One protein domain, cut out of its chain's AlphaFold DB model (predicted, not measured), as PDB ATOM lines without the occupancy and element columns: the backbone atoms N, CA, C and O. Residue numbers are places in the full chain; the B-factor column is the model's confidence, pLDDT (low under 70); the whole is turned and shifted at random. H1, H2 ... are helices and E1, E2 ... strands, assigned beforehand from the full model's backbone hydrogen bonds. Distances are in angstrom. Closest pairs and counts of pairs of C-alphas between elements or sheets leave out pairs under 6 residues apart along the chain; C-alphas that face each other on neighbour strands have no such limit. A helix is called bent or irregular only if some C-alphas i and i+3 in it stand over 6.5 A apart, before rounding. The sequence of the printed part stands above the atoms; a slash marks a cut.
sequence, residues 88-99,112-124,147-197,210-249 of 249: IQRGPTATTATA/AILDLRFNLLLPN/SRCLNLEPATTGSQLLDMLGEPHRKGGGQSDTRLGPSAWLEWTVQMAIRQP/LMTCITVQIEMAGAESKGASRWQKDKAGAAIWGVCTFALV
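What this domain is: This is residues 88 to 99, 112 to 124, 147 to 197 and 210 to 249 of the 249 residues of an uncharacterized protein of Ceraceosorus guamensis (UniProt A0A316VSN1). Three long antiparallel strands, E4, E5 and E6, lie side by side in a strongly twisted sheet, and the short helix H1 packs on it. The short strands E1 and E2 extend the sheet beside E4 towards one end, E3 pairs with E4 towards the other, and the small helices H2 and H3 sit by the start of E4. The printed part has 116 residues, with three named helices and six named strands; along the chain two strands come first, then H1, three more strands, H2 and H3, and last E6; the sheet is branched, with the antiparallel neighbour pairs E1 and E2, E1 and E4, E3 and E4, E4 and E5, and E5 and E6, and the class is mixed, helices and strands. The whole is compact, with a radius of gyration of the C-alphas of 14.8 A, yet elongated in outline, spanning 46 by 28 by 24 A.

Where its parts are: Find C-alpha 184 at (610.566, 517.235, 469.715); from there E4 runs 29.1 A to residue 194, bending by 62 degrees at residue 191. E5, residues 210 to 221, is 33.1 A long, and E6, residues 240 to 248, runs 24.2 A to C-alpha 248 at (598.258, 533.816, 474.995). Look for the shorter strands at residues 119 to 121, E1, 147 to 149, E2, and 170 to 173, E3. H1 is residues 158 to 165, 10.4 A, beginning at C-alpha 158, (615.608, 523.685, 464.223). H2 is residues 228 to 231, irregular with C-alphas 228 and 231 7.4 A apart, and H3 is residues 233 to 238.

How they stand to each other: Start at E4, where E1 and E3 lie on one side and E5 on the other. Between E4 and E5, N 190 and O 214 are 2.9 A apart; between E5 and E6, N 217 and O 245 are 2.8 A apart. E3 and E4 form a hairpin, with N 172 and O 185 at 3.0 A. E1 pairs with E4 through N 121 and O 191, 3.0 A, and with E2 through N 120 and O 148, 2.8 A. H1 is on the sheet at a height of 6.7 A, only just over none of the strands, with 2 of its 8 C-alphas falling on E6. H1 touches H3 about perpendicular, at 88 degrees; their closest C-alphas, Ser 159 and Gly 237, are 4.1 A apart. H2 and H3 only graze the sheet. They are close but not clearly touching, the closest C-alphas being Arg 230 and Ala 236, 5.4 A. In H1 and H3 every O i to N i+4 pair is within hydrogen-bond range; H2 is too short for one, and its one O i to N i+3 pair is not within range.

The domain as a whole: The C-alphas farthest apart are those of Arg 179 and Pro 197, 48.0 A. Cuts fall after residues 99, 124 and 197, with C-alpha gaps of 26.0, 11.0 and 11.1 A. Of the links printed whole, none is long. Residues 88 to 99 hold no named element. Mean pLDDT of the printed part is 77.4, and 37 residues are under 70, among them 89 to 99, 112 to 124 and 174 to 181.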
ATOM      1  N   ILE A  88     602.594 522.622 455.399       71.00
ATOM      2  CA  ILE A  88     601.897 521.820 454.379       71.00
ATOM      3  C   ILE A  88     602.817 521.127 453.359       71.00
ATOM      4  O   ILE A  88     602.371 520.210 452.671       71.00
ATOM      5  N   GLN A  89     604.101 521.506 453.255       66.75
ATOM      6  CA  GLN A  89     605.047 520.770 452.393       66.75
ATOM      7  C   GLN A  89     605.361 519.379 452.940       66.75
ATOM      8  O   GLN A  89     605.811 518.493 452.207       66.75
ATOM      9  N   ARG A  90     605.057 519.147 454.218       55.84
ATOM     10  CA  ARG A  90     604.911 517.803 454.736       55.84
ATOM     11  C   ARG A  90     603.578 517.269 454.221       55.84
ATOM     12  O   ARG A  90     602.563 517.366 454.904       55.84
ATOM     13  N   GLY A  91     603.586 516.705 453.010       50.03
ATOM     14  CA  GLY A  91     602.458 515.913 452.515       50.03
ATOM     15  C   GLY A  91     601.949 515.003 453.641       50.03
ATOM     16  O   GLY A  91     602.764 514.566 454.461       50.03
ATOM     17  N   PRO A  92     600.631 514.776 453.760       43.38
ATOM     18  CA  PRO A  92     600.007 514.277 454.977       43.38
ATOM     19  C   PRO A  92     600.532 512.883 455.333       43.38
ATOM     20  O   PRO A  92     599.938 511.863 454.999       43.38
ATOM     21  N   THR A  93     601.629 512.800 456.083       45.56
ATOM     22  CA  THR A  93     601.933 511.613 456.873       45.56
ATOM     23  C   THR A  93     601.033 511.695 458.090       45.56
ATOM     24  O   THR A  93     601.434 512.146 459.163       45.56
ATOM     25  N   ALA A  94     599.774 511.328 457.859       43.06
ATOM     26  CA  ALA A  94     598.769 511.065 458.863       43.06
ATOM     27  C   ALA A  94     599.378 510.163 459.937       43.06
ATOM     28  O   ALA A  94     599.697 509.007 459.665       43.06
ATOM     29  N   THR A  95     599.605 510.678 461.145       41.62
ATOM     30  CA  THR A  95     599.718 509.799 462.323       41.62
ATOM     31  C   THR A  95     599.527 510.471 463.680       41.62
ATOM     32  O   THR A  95     599.417 509.743 464.658       41.62
ATOM     33  N   THR A  96     599.416 511.800 463.785       44.25
ATOM     34  CA  THR A  96     599.120 512.448 465.085       44.25
ATOM     35  C   THR A  96     597.759 513.137 465.181       44.25
ATOM     36  O   THR A  96     597.318 513.424 466.286       44.25
ATOM     37  N   ALA A  97     597.018 513.286 464.077       42.34
ATOM     38  CA  ALA A  97     595.634 513.779 464.115       42.34
ATOM     39  C   ALA A  97     594.598 512.705 464.527       42.34
ATOM     40  O   ALA A  97     593.404 512.979 464.596       42.34
ATOM     41  N   THR A  98     595.023 511.471 464.812       40.66
ATOM     42  CA  THR A  98     594.122 510.350 465.133       40.66
ATOM     43  C   THR A  98     593.655 510.294 466.590       40.66
ATOM     44  O   THR A  98     592.816 509.455 466.901       40.66
ATOM     45  N   ALA A  99     594.125 511.178 467.477       40.12
ATOM     46  CA  ALA A  99     593.607 511.254 468.849       40.12
ATOM     47  C   ALA A  99     592.404 512.211 469.009       40.12
ATOM     48  O   ALA A  99     591.703 512.128 470.014       40.12
ATOM     49  N   ALA A 112     601.734 527.267 450.521       42.22
ATOM     50  CA  ALA A 112     601.429 528.559 451.090       42.22
ATOM     51  C   ALA A 112     602.711 529.031 451.776       42.22
ATOM     52  O   ALA A 112     603.114 528.499 452.811       42.22
ATOM     53  N   ILE A 113     603.393 529.989 451.156       45.81
ATOM     54  CA  ILE A 113     604.439 530.752 451.828       45.81
ATOM     55  C   ILE A 113     603.710 531.595 452.874       45.81
ATOM     56  O   ILE A 113     603.094 532.612 452.557       45.81
ATOM     57  N   LEU A 114     603.710 531.119 454.115       49.44
ATOM     58  CA  LEU A 114     603.216 531.868 455.262       49.44
ATOM     59  C   LEU A 114     604.313 532.836 455.699       49.44
ATOM     60  O   LEU A 114     605.156 532.519 456.531       49.44
ATOM     61  N   ASP A 115     604.303 534.026 455.105       49.97
ATOM     62  CA  ASP A 115     605.136 535.147 455.538       49.97
ATOM     63  C   ASP A 115     604.552 535.733 456.835       49.97
ATOM     64  O   ASP A 115     603.801 536.712 456.837       49.97
ATOM     65  N   LEU A 116     604.816 535.058 457.956       53.19
ATOM     66  CA  LEU A 116     604.381 535.496 459.280       53.19
ATOM     67  C   LEU A 116     605.305 536.602 459.787       53.19
ATOM     68  O   LEU A 116     606.196 536.376 460.598       53.19
ATOM     69  N   ARG A 117     605.073 537.835 459.342       53.97
ATOM     70  CA  ARG A 117     605.822 538.982 459.862       53.97
ATOM     71  C   ARG A 117     605.194 539.501 461.141       53.97
ATOM     72  O   ARG A 117     604.090 540.042 461.126       53.97
ATOM     73  N   PHE A 118     605.910 539.379 462.246       60.81
ATOM     74  CA  PHE A 118     605.550 540.018 463.504       60.81
ATOM     75  C   PHE A 118     606.813 540.438 464.245       60.81
ATOM     76  O   PHE A 118     607.848 539.783 464.153       60.81
ATOM     77  N   ASN A 119     606.718 541.566 464.948       58.31
ATOM     78  CA  ASN A 119     607.823 542.107 465.722       58.31
ATOM     79  C   ASN A 119     607.859 541.407 467.074       58.31
ATOM     80  O   ASN A 119     607.039 541.676 467.952       58.31
ATOM     81  N   LEU A 120     608.822 540.509 467.218       63.94
ATOM     82  CA  LEU A 120     609.170 539.907 468.486       63.94
ATOM     83  C   LEU A 120     610.053 540.864 469.265       63.94
ATOM     84  O   LEU A 120     611.150 541.204 468.814       63.94
ATOM     85  N   LEU A 121     609.590 541.262 470.445       64.50
ATOM     86  CA  LEU A 121     610.466 541.822 471.460       64.50
ATOM     87  C   LEU A 121     610.878 540.668 472.373       64.50
ATOM     88  O   LEU A 121     610.086 540.158 473.173       64.50
ATOM     89  N   LEU A 122     612.115 540.208 472.199       64.56
ATOM     90  CA  LEU A 122     612.726 539.295 473.154       64.56
ATOM     91  C   LEU A 122     613.141 540.105 474.389       64.56
ATOM     92  O   LEU A 122     613.635 541.225 474.229       64.56
ATOM     93  N   PRO A 123     612.943 539.579 475.610       62.62
ATOM     94  CA  PRO A 123     613.470 540.226 476.803       62.62
ATOM     95  C   PRO A 123     614.981 540.411 476.637       62.62
ATOM     96  O   PRO A 123     615.675 539.479 476.223       62.62
ATOM     97  N   ASN A 124     615.482 541.619 476.912       62.84
ATOM     98  CA  ASN A 124     616.902 541.922 476.768       62.84
ATOM     99  C   ASN A 124     617.726 540.919 477.587       62.84
ATOM    100  O   ASN A 124     617.533 540.789 478.796       62.84
ATOM    101  N   SER A 147     613.674 544.420 467.460       65.00
ATOM    102  CA  SER A 147     612.526 543.757 466.853       65.00
ATOM    103  C   SER A 147     613.042 542.672 465.914       65.00
ATOM    104  O   SER A 147     613.781 542.960 464.971       65.00
ATOM    105  N   ARG A 148     612.692 541.416 466.194       69.88
ATOM    106  CA  ARG A 148     612.995 540.282 465.313       69.88
ATOM    107  C   ARG A 148     611.738 539.865 464.566       69.88
ATOM    108  O   ARG A 148     610.646 539.949 465.115       69.88
ATOM    109  N   CYS A 149     611.907 539.411 463.329       72.69
ATOM    110  CA  CYS A 149     610.837 538.859 462.505       72.69
ATOM    111  C   CYS A 149     611.010 537.338 462.439       72.69
ATOM    112  O   CYS A 149     612.115 536.876 462.152       72.69
ATOM    113  N   LEU A 150     609.953 536.565 462.709       81.56
ATOM    114  CA  LEU A 150     609.988 535.106 462.572       81.56
ATOM    115  C   LEU A 150     609.483 534.690 461.187       81.56
ATOM    116  O   LEU A 150     608.290 534.498 460.983       81.56
ATOM    117  N   ASN A 151     610.403 534.488 460.250       83.75
ATOM    118  CA  ASN A 151     610.058 534.025 458.908       83.75
ATOM    119  C   ASN A 151     610.169 532.496 458.842       83.75
ATOM    120  O   ASN A 151     611.272 531.952 458.790       83.75
ATOM    121  N   LEU A 152     609.025 531.804 458.866       81.81
ATOM    122  CA  LEU A 152     608.962 530.344 458.761       81.81
ATOM    123  C   LEU A 152     608.748 529.911 457.312       81.81
ATOM    124  O   LEU A 152     607.629 529.873 456.805       81.81
ATOM    125  N   GLU A 153     609.831 529.521 456.652       87.56
ATOM    126  CA  GLU A 153     609.755 528.817 455.379       87.56
ATOM    127  C   GLU A 153     609.517 527.326 455.625       87.56
ATOM    128  O   GLU A 153     609.977 526.788 456.629       87.56
ATOM    129  N   PRO A 154     608.873 526.584 454.714       85.62
ATOM    130  CA  PRO A 154     608.658 525.148 454.902       85.62
ATOM    131  C   PRO A 154     609.926 524.319 455.181       85.62
ATOM    132  O   PRO A 154     609.854 523.283 455.840       85.62
ATOM    133  N   ALA A 155     611.084 524.776 454.698       90.38
ATOM    134  CA  ALA A 155     612.379 524.140 454.923       90.38
ATOM    135  C   ALA A 155     613.102 524.637 456.189       90.38
ATOM    136  O   ALA A 155     614.206 524.169 456.464       90.38
ATOM    137  N   THR A 156     612.508 525.563 456.952       92.12
ATOM    138  CA  THR A 156     613.126 526.129 458.151       92.12
ATOM    139  C   THR A 156     613.449 525.027 459.157       92.12
ATOM    140  O   THR A 156     612.575 524.266 459.587       92.12
ATOM    141  N   THR A 157     614.720 524.943 459.531       94.44
ATOM    142  CA  THR A 157     615.237 523.906 460.420       94.44
ATOM    143  C   THR A 157     615.283 524.359 461.877       94.44
ATOM    144  O   THR A 157     615.234 525.550 462.184       94.44
ATOM    145  N   GLY A 158     615.443 523.409 462.798       93.12
ATOM    146  CA  GLY A 158     615.608 523.685 464.223       93.12
ATOM    147  C   GLY A 158     616.783 524.615 464.518       93.12
ATOM    148  O   GLY A 158     616.659 525.496 465.360       93.12
ATOM    149  N   SER A 159     617.904 524.479 463.801       94.62
ATOM    150  CA  SER A 159     619.051 525.378 463.982       94.62
ATOM    151  C   SER A 159     618.725 526.808 463.559       94.62
ATOM    152  O   SER A 159     619.035 527.739 464.291       94.62
ATOM    153  N   GLN A 160     618.021 526.980 462.436       94.12
ATOM    154  CA  GLN A 160     617.595 528.304 461.977       94.12
ATOM    155  C   GLN A 160     616.601 528.951 462.950       94.12
ATOM    156  O   GLN A 160     616.651 530.160 463.164       94.12
ATOM    157  N   LEU A 161     615.720 528.164 463.581       92.62
ATOM    158  CA  LEU A 161     614.829 528.663 464.635       92.62
ATOM    159  C   LEU A 161     615.608 529.188 465.841       92.62
ATOM    160  O   LEU A 161     615.277 530.256 466.347       92.62
ATOM    161  N   LEU A 162     616.646 528.469 466.283       92.12
ATOM    162  CA  LEU A 162     617.510 528.915 467.379       92.12
ATOM    163  C   LEU A 162     618.276 530.191 467.010       92.12
ATOM    164  O   LEU A 162     618.381 531.092 467.837       92.12
ATOM    165  N   ASP A 163     618.743 530.314 465.768       90.44
ATOM    166  CA  ASP A 163     619.407 531.536 465.299       90.44
ATOM    167  C   ASP A 163     618.442 532.741 465.301       90.44
ATOM    168  O   ASP A 163     618.816 533.850 465.687       90.44
ATOM    169  N   MET A 164     617.174 532.530 464.919       88.94
ATOM    170  CA  MET A 164     616.148 533.580 464.899       88.94
ATOM    171  C   MET A 164     615.644 533.956 466.301       88.94
ATOM    172  O   MET A 164     615.552 535.143 466.635       88.94
ATOM    173  N   LEU A 165     615.310 532.964 467.128       88.62
ATOM    174  CA  LEU A 165     614.571 533.135 468.386       88.62
ATOM    175  C   LEU A 165     615.442 533.029 469.645       88.62
ATOM    176  O   LEU A 165     614.984 533.381 470.730       88.62
ATOM    177  N   GLY A 166     616.687 532.572 469.517       90.88
ATOM    178  CA  GLY A 166     617.535 532.215 470.650       90.88
ATOM    179  C   GLY A 166     617.133 530.883 471.290       90.88
ATOM    180  O   GLY A 166     616.340 530.108 470.749       90.88
ATOM    181  N   GLU A 167     617.684 530.612 472.471       92.12
ATOM    182  CA  GLU A 167     617.401 529.381 473.214       92.12
ATOM    183  C   GLU A 167     615.950 529.351 473.735       92.12
ATOM    184  O   GLU A 167     615.476 530.338 474.307       92.12
ATOM    185  N   PRO A 168     615.230 528.224 473.582       93.50
ATOM    186  CA  PRO A 168     613.869 528.091 474.081       93.50
ATOM    187  C   PRO A 168     613.837 528.037 475.609       93.50
ATOM    188  O   PRO A 168     614.718 527.469 476.258       93.50
ATOM    189  N   HIS A 169     612.760 528.555 476.197       93.69
ATOM    190  CA  HIS A 169     612.510 528.451 477.636       93.69
ATOM    191  C   HIS A 169     612.186 527.021 478.051       93.69
ATOM    192  O   HIS A 169     612.592 526.564 479.122       93.69
ATOM    193  N   ARG A 170     611.430 526.314 477.207       93.75
ATOM    194  CA  ARG A 170     611.026 524.932 477.442       93.75
ATOM    195  C   ARG A 170     611.232 524.119 476.176       93.75
ATOM    196  O   ARG A 170     611.097 524.603 475.059       93.75
ATOM    197  N   LYS A 171     611.574 522.855 476.364       93.06
ATOM    198  CA  LYS A 171     611.648 521.872 475.289       93.06
ATOM    199  C   LYS A 171     611.109 520.555 475.795       93.06
ATOM    200  O   LYS A 171     611.292 520.214 476.966       93.06
ATOM    201  N   GLY A 172     610.479 519.798 474.919       90.38
ATOM    202  CA  GLY A 172     609.948 518.502 475.286       90.38
ATOM    203  C   GLY A 172     609.682 517.624 474.086       90.38
ATOM    204  O   GLY A 172     609.861 517.983 472.935       90.38
ATOM    205  N   GLY A 173     609.324 516.391 474.369       85.12
ATOM    206  CA  GLY A 173     608.690 515.507 473.411       85.12
ATOM    207  C   GLY A 173     607.752 514.682 474.255       85.12
ATOM    208  O   GLY A 173     608.152 514.280 475.350       85.12
ATOM    209  N   GLY A 174     606.509 514.515 473.816       65.31
ATOM    210  CA  GLY A 174     605.541 513.726 474.572       65.31
ATOM    211  C   GLY A 174     606.017 512.293 474.870       65.31
ATOM    212  O   GLY A 174     607.136 511.865 474.565       65.31
ATOM    213  N   GLN A 175     605.098 511.485 475.364       47.72
ATOM    214  CA  GLN A 175     605.259 510.039 475.395       47.72
ATOM    215  C   GLN A 175     604.283 509.456 474.372       47.72
ATOM    216  O   GLN A 175     603.095 509.751 474.411       47.72
ATOM    217  N   SER A 176     604.788 508.701 473.401       54.34
ATOM    218  CA  SER A 176     603.973 508.008 472.402       54.34
ATOM    219  C   SER A 176     604.397 506.551 472.392       54.34
ATOM    220  O   SER A 176     605.593 506.275 472.334       54.34
ATOM    221  N   ASP A 177     603.420 505.644 472.384       49.50
ATOM    222  CA  ASP A 177     603.610 504.189 472.257       49.50
ATOM    223  C   ASP A 177     604.161 503.754 470.887       49.50
ATOM    224  O   ASP A 177     604.390 502.571 470.628       49.50
ATOM    225  N   THR A 178     604.404 504.694 469.973       57.41
ATOM    226  CA  THR A 178     605.080 504.384 468.713       57.41
ATOM    227  C   THR A 178     606.578 504.174 468.948       57.41
ATOM    228  O   THR A 178     607.214 504.895 469.710       57.41
ATOM    229  N   ARG A 179     607.186 503.208 468.239       56.88
ATOM    230  CA  ARG A 179     608.613 502.832 468.386       56.88
ATOM    231  C   ARG A 179     609.611 503.990 468.224       56.88
ATOM    232  O   ARG A 179     610.766 503.847 468.611       56.88
ATOM    233  N   LEU A 180     609.188 505.106 467.630       54.09
ATOM    234  CA  LEU A 180     610.024 506.284 467.406       54.09
ATOM    235  C   LEU A 180     609.799 507.388 468.450       54.09
ATOM    236  O   LEU A 180     610.558 508.349 468.466       54.09
ATOM    237  N   GLY A 181     608.813 507.267 469.343       60.16
ATOM    238  CA  GLY A 181     608.421 508.343 470.251       60.16
ATOM    239  C   GLY A 181     607.866 509.568 469.508       60.16
ATOM    240  O   GLY A 181     607.885 509.637 468.274       60.16
ATOM    241  N   PRO A 182     607.327 510.551 470.237       75.88
ATOM    242  CA  PRO A 182     606.781 511.748 469.621       75.88
ATOM    243  C   PRO A 182     607.883 512.738 469.269       75.88
ATOM    244  O   PRO A 182     609.011 512.678 469.767       75.88
ATOM    245  N   SER A 183     607.499 513.652 468.392       85.38
ATOM    246  CA  SER A 183     608.295 514.774 467.934       85.38
ATOM    247  C   SER A 183     608.843 515.612 469.092       85.38
ATOM    248  O   SER A 183     608.175 515.809 470.113       85.38
ATOM    249  N   ALA A 184     610.052 516.135 468.915       90.81
ATOM    250  CA  ALA A 184     610.566 517.235 469.715       90.81
ATOM    251  C   ALA A 184     609.722 518.499 469.489       90.81
ATOM    252  O   ALA A 184     609.297 518.767 468.369       90.81
ATOM    253  N   TRP A 185     609.529 519.290 470.535       93.31
ATOM    254  CA  TRP A 185     608.969 520.633 470.484       93.31
ATOM    255  C   TRP A 185     609.829 521.601 471.297       93.31
ATOM    256  O   TRP A 185     610.513 521.203 472.249       93.31
ATOM    257  N   LEU A 186     609.795 522.866 470.897       94.06
ATOM    258  CA  LEU A 186     610.524 523.988 471.483       94.06
ATOM    259  C   LEU A 186     609.518 525.095 471.811       94.06
ATOM    260  O   LEU A 186     608.591 525.308 471.036       94.06
ATOM    261  N   GLU A 187     609.671 525.779 472.939       94.44
ATOM    262  CA  GLU A 187     608.748 526.824 473.387       94.44
ATOM    263  C   GLU A 187     609.512 528.065 473.858       94.44
ATOM    264  O   GLU A 187     610.419 527.986 474.693       94.44
ATOM    265  N   TRP A 188     609.098 529.221 473.344       94.00
ATOM    266  CA  TRP A 188     609.558 530.546 473.741       94.00
ATOM    267  C   TRP A 188     608.399 531.343 474.328       94.00
ATOM    268  O   TRP A 188     607.232 531.092 474.039       94.00
ATOM    269  N   THR A 189     608.739 532.349 475.124       91.12
ATOM    270  CA  THR A 189     607.800 533.372 475.586       91.12
ATOM    271  C   THR A 189     608.301 534.693 475.056       91.12
ATOM    272  O   THR A 189     609.469 535.030 475.254       91.12
ATOM    273  N   VAL A 190     607.436 535.415 474.362       87.62
ATOM    274  CA  VAL A 190     607.812 536.617 473.628       87.62
ATOM    275  C   VAL A 190     606.781 537.710 473.850       87.62
ATOM    276  O   VAL A 190     605.603 537.428 474.069       87.62
ATOM    277  N   GLN A 191     607.219 538.963 473.783       85.56
ATOM    278  CA  GLN A 191     606.303 540.093 473.740       85.56
ATOM    279  C   GLN A 191     605.984 540.425 472.283       85.56
ATOM    280  O   GLN A 191     606.879 540.551 471.446       85.56
ATOM    281  N   MET A 192     604.696 540.569 472.000       81.69
ATOM    282  CA  MET A 192     604.157 540.932 470.702       81.69
ATOM    283  C   MET A 192     603.416 542.261 470.820       81.69
ATOM    284  O   MET A 192     602.581 542.445 471.705       81.69
ATOM    285  N   ALA A 193     603.719 543.174 469.904       79.56
ATOM    286  CA  ALA A 193     602.952 544.393 469.706       79.56
ATOM    287  C   ALA A 193     601.715 544.072 468.857       79.56
ATOM    288  O   ALA A 193     601.845 543.742 467.676       79.56
ATOM    289  N   ILE A 194     600.524 544.163 469.447       73.00
ATOM    290  CA  ILE A 194     599.254 543.978 468.743       73.00
ATOM    291  C   ILE A 194     598.699 545.360 468.423       73.00
ATOM    292  O   ILE A 194     598.336 546.124 469.316       73.00
ATOM    293  N   ARG A 195     598.634 545.690 467.131       69.62
ATOM    294  CA  ARG A 195     597.921 546.885 466.678       69.62
ATOM    295  C   ARG A 195     596.448 546.535 466.590       69.62
ATOM    296  O   ARG A 195     596.059 545.742 465.731       69.62
ATOM    297  N   GLN A 196     595.647 547.086 467.495       65.44
ATOM    298  CA  GLN A 196     594.206 546.951 467.365       65.44
ATOM    299  C   GLN A 196     593.772 547.654 466.072       65.44
ATOM    300  O   GLN A 196     594.292 548.726 465.755       65.44
ATOM    301  N   PRO A 197     592.876 547.051 465.277       61.25
ATOM    302  CA  PRO A 197     592.301 547.750 464.142       61.25
ATOM    303  C   PRO A 197     591.577 548.982 464.685       61.25
ATOM    304  O   PRO A 197     590.684 548.824 465.512       61.25
ATOM    305  N   LEU A 210     599.297 547.785 471.793       79.81
ATOM    306  CA  LEU A 210     599.071 546.947 472.963       79.81
ATOM    307  C   LEU A 210     600.139 545.849 473.012       79.81
ATOM    308  O   LEU A 210     600.156 544.934 472.184       79.81
ATOM    309  N   MET A 211     601.022 545.921 474.005       82.50
ATOM    310  CA  MET A 211     602.031 544.892 474.243       82.50
ATOM    311  C   MET A 211     601.409 543.698 474.972       82.50
ATOM    312  O   MET A 211     600.862 543.839 476.062       82.50
ATOM    313  N   THR A 212     601.502 542.509 474.377       82.50
ATOM    314  CA  THR A 212     600.978 541.256 474.940       82.50
ATOM    315  C   THR A 212     602.059 540.181 474.951       82.50
ATOM    316  O   THR A 212     602.800 540.029 473.983       82.50
ATOM    317  N   CYS A 213     602.143 539.409 476.035       86.94
ATOM    318  CA  CYS A 213     602.993 538.222 476.094       86.94
ATOM    319  C   CYS A 213     602.280 537.029 475.450       86.94
ATOM    320  O   CYS A 213     601.139 536.722 475.797       86.94
ATOM    321  N   ILE A 214     602.973 536.338 474.552       88.25
ATOM    322  CA  ILE A 214     602.509 535.084 473.959       88.25
ATOM    323  C   ILE A 214     603.567 533.997 474.139       88.25
ATOM    324  O   ILE A 214     604.766 534.280 474.242       88.25
ATOM    325  N   THR A 215     603.131 532.746 474.162       91.56
ATOM    326  CA  THR A 215     604.000 531.603 473.919       91.56
ATOM    327  C   THR A 215     604.060 531.317 472.423       91.56
ATOM    328  O   THR A 215     603.071 531.436 471.701       91.56
ATOM    329  N   VAL A 216     605.251 530.950 471.958       91.75
ATOM    330  CA  VAL A 216     605.480 530.409 470.617       91.75
ATOM    331  C   VAL A 216     606.007 529.001 470.814       91.75
ATOM    332  O   VAL A 216     607.121 528.835 471.307       91.75
ATOM    333  N   GLN A 217     605.214 527.993 470.470       93.94
ATOM    334  CA  GLN A 217     605.610 526.592 470.530       93.94
ATOM    335  C   GLN A 217     605.773 526.046 469.115       93.94
ATOM    336  O   GLN A 217     604.850 526.116 468.312       93.94
ATOM    337  N   ILE A 218     606.923 525.456 468.811       92.50
ATOM    338  CA  ILE A 218     607.195 524.845 467.511       92.50
ATOM    339  C   ILE A 218     607.426 523.351 467.703       92.50
ATOM    340  O   ILE A 218     608.391 522.942 468.349       92.50
ATOM    341  N   GLU A 219     606.545 522.528 467.133       92.25
ATOM    342  CA  GLU A 219     606.751 521.086 467.006       92.25
ATOM    343  C   GLU A 219     607.614 520.801 465.775       92.25
ATOM    344  O   GLU A 219     607.309 521.236 464.664       92.25
ATOM    345  N   MET A 220     608.673 520.024 465.963       92.81
ATOM    346  CA  MET A 220     609.607 519.625 464.920       92.81
ATOM    347  C   MET A 220     609.115 518.370 464.188       92.81
ATOM    348  O   MET A 220     608.716 517.373 464.784       92.81
ATOM    349  N   ALA A 221     609.215 518.355 462.871       89.12
ATOM    350  CA  ALA A 221     608.885 517.245 461.996       89.12
ATOM    351  C   ALA A 221     610.135 516.541 461.430       89.12
ATOM    352  O   ALA A 221     611.261 517.031 461.486       89.12
ATOM    353  N   GLY A 222     609.904 515.361 460.846       87.12
ATOM    354  CA  GLY A 222     610.941 514.519 460.242       87.12
ATOM    355  C   GLY A 222     611.351 513.333 461.116       87.12
ATOM    356  O   GLY A 222     610.799 513.104 462.190       87.12
ATOM    357  N   ALA A 223     612.286 512.522 460.616       87.19
ATOM    358  CA  ALA A 223     612.857 511.415 461.386       87.19
ATOM    359  C   ALA A 223     613.773 511.929 462.508       87.19
ATOM    360  O   ALA A 223     613.789 511.365 463.600       87.19
ATOM    361  N   GLU A 224     614.469 513.041 462.257       89.44
ATOM    362  CA  GLU A 224     615.429 513.627 463.196       89.44
ATOM    363  C   GLU A 224     614.773 514.260 464.429       89.44
ATOM    364  O   GLU A 224     615.403 514.339 465.483       89.44
ATOM    365  N   SER A 225     613.487 514.630 464.350       89.31
ATOM    366  CA  SER A 225     612.737 515.122 465.512       89.31
ATOM    367  C   SER A 225     612.286 514.015 466.468       89.31
ATOM    368  O   SER A 225     611.698 514.309 467.508       89.31
ATOM    369  N   LYS A 226     612.545 512.743 466.144       88.44
ATOM    370  CA  LYS A 226     612.046 511.576 466.879       88.44
ATOM    371  C   LYS A 226     613.173 510.762 467.520       88.44
ATOM    372  O   LYS A 226     614.352 510.876 467.191       88.44
ATOM    373  N   GLY A 227     612.796 509.901 468.459       86.19
ATOM    374  CA  GLY A 227     613.690 508.969 469.142       86.19
ATOM    375  C   GLY A 227     614.494 509.604 470.275       86.19
ATOM    376  O   GLY A 227     614.378 510.792 470.570       86.19
ATOM    377  N   ALA A 228     615.316 508.796 470.949       84.94
ATOM    378  CA  ALA A 228     616.136 509.251 472.078       84.94
ATOM    379  C   ALA A 228     617.184 510.304 471.665       84.94
ATOM    380  O   ALA A 228     617.542 511.171 472.456       84.94
ATOM    381  N   SER A 229     617.639 510.256 470.410       87.31
ATOM    382  CA  SER A 229     618.657 511.156 469.865       87.31
ATOM    383  C   SER A 229     618.120 512.515 469.406       87.31
ATOM    384  O   SER A 229     618.910 513.334 468.951       87.31
ATOM    385  N   ARG A 230     616.810 512.779 469.512       87.75
ATOM    386  CA  ARG A 230     616.168 514.009 469.004       87.75
ATOM    387  C   ARG A 230     616.673 515.316 469.619       87.75
ATOM    388  O   ARG A 230     616.336 516.382 469.134       87.75
ATOM    389  N   TRP A 231     617.455 515.231 470.694       86.56
ATOM    390  CA  TRP A 231     618.070 516.373 471.377       86.56
ATOM    391  C   TRP A 231     619.555 516.548 471.067       86.56
ATOM    392  O   TRP A 231     620.183 517.470 471.582       86.56
ATOM    393  N   GLN A 232     620.138 515.661 470.259       87.44
ATOM    394  CA  GLN A 232     621.496 515.852 469.766       87.44
ATOM    395  C   GLN A 232     621.502 517.056 468.831       87.44
ATOM    396  O   GLN A 232     620.640 517.148 467.958       87.44
ATOM    397  N   LYS A 233     622.472 517.957 469.014       83.62
ATOM    398  CA  LYS A 233     622.578 519.228 468.282       83.62
ATOM    399  C   LYS A 233     622.393 519.049 466.772       83.62
ATOM    400  O   LYS A 233     621.575 519.744 466.180       83.62
ATOM    401  N   ASP A 234     623.079 518.071 466.188       87.44
ATOM    402  CA  ASP A 234     623.059 517.842 464.740       87.44
ATOM    403  C   ASP A 234     621.697 517.335 464.243       87.44
ATOM    404  O   ASP A 234     621.245 517.719 463.170       87.44
ATOM    405  N   LYS A 235     620.999 516.520 465.044       87.88
ATOM    406  CA  LYS A 235     619.681 515.975 464.687       87.88
ATOM    407  C   LYS A 235     618.557 516.971 464.914       87.88
ATOM    408  O   LYS A 235     617.780 517.249 464.007       87.88
ATOM    409  N   ALA A 236     618.496 517.538 466.117       82.50
ATOM    410  CA  ALA A 236     617.514 518.556 466.471       82.50
ATOM    411  C   ALA A 236     617.616 519.757 465.522       82.50
ATOM    412  O   ALA A 236     616.603 520.272 465.058       82.50
ATOM    413  N   GLY A 237     618.853 520.155 465.202       89.69
ATOM    414  CA  GLY A 237     619.144 521.257 464.297       89.69
ATOM    415  C   GLY A 237     618.724 520.993 462.852       89.69
ATOM    416  O   GLY A 237     618.342 521.940 462.175       89.69
ATOM    417  N   ALA A 238     618.751 519.735 462.400       92.81
ATOM    418  CA  ALA A 238     618.368 519.338 461.043       92.81
ATOM    419  C   ALA A 238     616.868 519.043 460.871       92.81
ATOM    420  O   ALA A 238     616.379 518.996 459.742       92.81
ATOM    421  N   ALA A 239     616.126 518.826 461.961       92.19
ATOM    422  CA  ALA A 239     614.679 518.666 461.889       92.19
ATOM    423  C   ALA A 239     614.027 519.948 461.347       92.19
ATOM    424  O   ALA A 239     614.438 521.049 461.707       92.19
ATOM    425  N   ILE A 240     613.003 519.812 460.506       93.38
ATOM    426  CA  ILE A 240     612.205 520.948 460.015       93.38
ATOM    427  C   ILE A 240     611.041 521.210 460.965       93.38
ATOM    428  O   ILE A 240     610.643 520.304 461.692       93.38
ATOM    429  N   TRP A 241     610.456 522.402 460.982       91.69
ATOM    430  CA  TRP A 241     609.225 522.618 461.753       91.69
ATOM    431  C   TRP A 241     608.026 521.896 461.114       91.69
ATOM    432  O   TRP A 241     607.955 521.709 459.899       91.69
ATOM    433  N   GLY A 242     607.082 521.456 461.942       88.56
ATOM    434  CA  GLY A 242     605.835 520.811 461.533       88.56
ATOM    435  C   GLY A 242     604.604 521.635 461.891       88.56
ATOM    436  O   GLY A 242     603.747 521.849 461.037       88.56
ATOM    437  N   VAL A 243     604.530 522.095 463.141       88.25
ATOM    438  CA  VAL A 243     603.433 522.931 463.652       88.25
ATOM    439  C   VAL A 243     604.031 524.089 464.435       88.25
ATOM    440  O   VAL A 243     604.944 523.873 465.228       88.25
ATOM    441  N   CYS A 244     603.526 525.298 464.217       89.50
ATOM    442  CA  CYS A 244     603.845 526.475 465.017       89.50
ATOM    443  C   CYS A 244     602.569 526.972 465.702       89.50
ATOM    444  O   CYS A 244     601.640 527.407 465.029       89.50
ATOM    445  N   THR A 245     602.539 526.911 467.027       89.25
ATOM    446  CA  THR A 245     601.430 527.349 467.872       89.25
ATOM    447  C   THR A 245     601.790 528.667 468.542       89.25
ATOM    448  O   THR A 245     602.810 528.769 469.223       89.25
ATOM    449  N   PHE A 246     600.929 529.660 468.387       88.44
ATOM    450  CA  PHE A 246     600.975 530.926 469.109       88.44
ATOM    451  C   PHE A 246     599.854 530.924 470.129       88.44
ATOM    452  O   PHE A 246     598.705 530.784 469.721       88.44
ATOM    453  N   ALA A 247     600.144 531.087 471.416       86.94
ATOM    454  CA  ALA A 247     599.104 531.122 472.439       86.94
ATOM    455  C   ALA A 247     599.299 532.279 473.414       86.94
ATOM    456  O   ALA A 247     600.416 532.717 473.674       86.94
ATOM    457  N   LEU A 248     598.200 532.803 473.946       83.94
ATOM    458  CA  LEU A 248     598.258 533.816 474.995       83.94
ATOM    459  C   LEU A 248     598.790 533.197 476.297       83.94
ATOM    460  O   LEU A 248     598.412 532.077 476.640       83.94
ATOM    461  N   VAL A 249     599.667 533.932 476.990       84.00
ATOM    462  CA  VAL A 249     600.160 533.575 478.336       84.00
ATOM    463  C   VAL A 249     599.100 533.873 479.391       84.00
ATOM    464  O   VAL A 249     598.445 534.937 479.283       84.00
TER     465      VAL A 249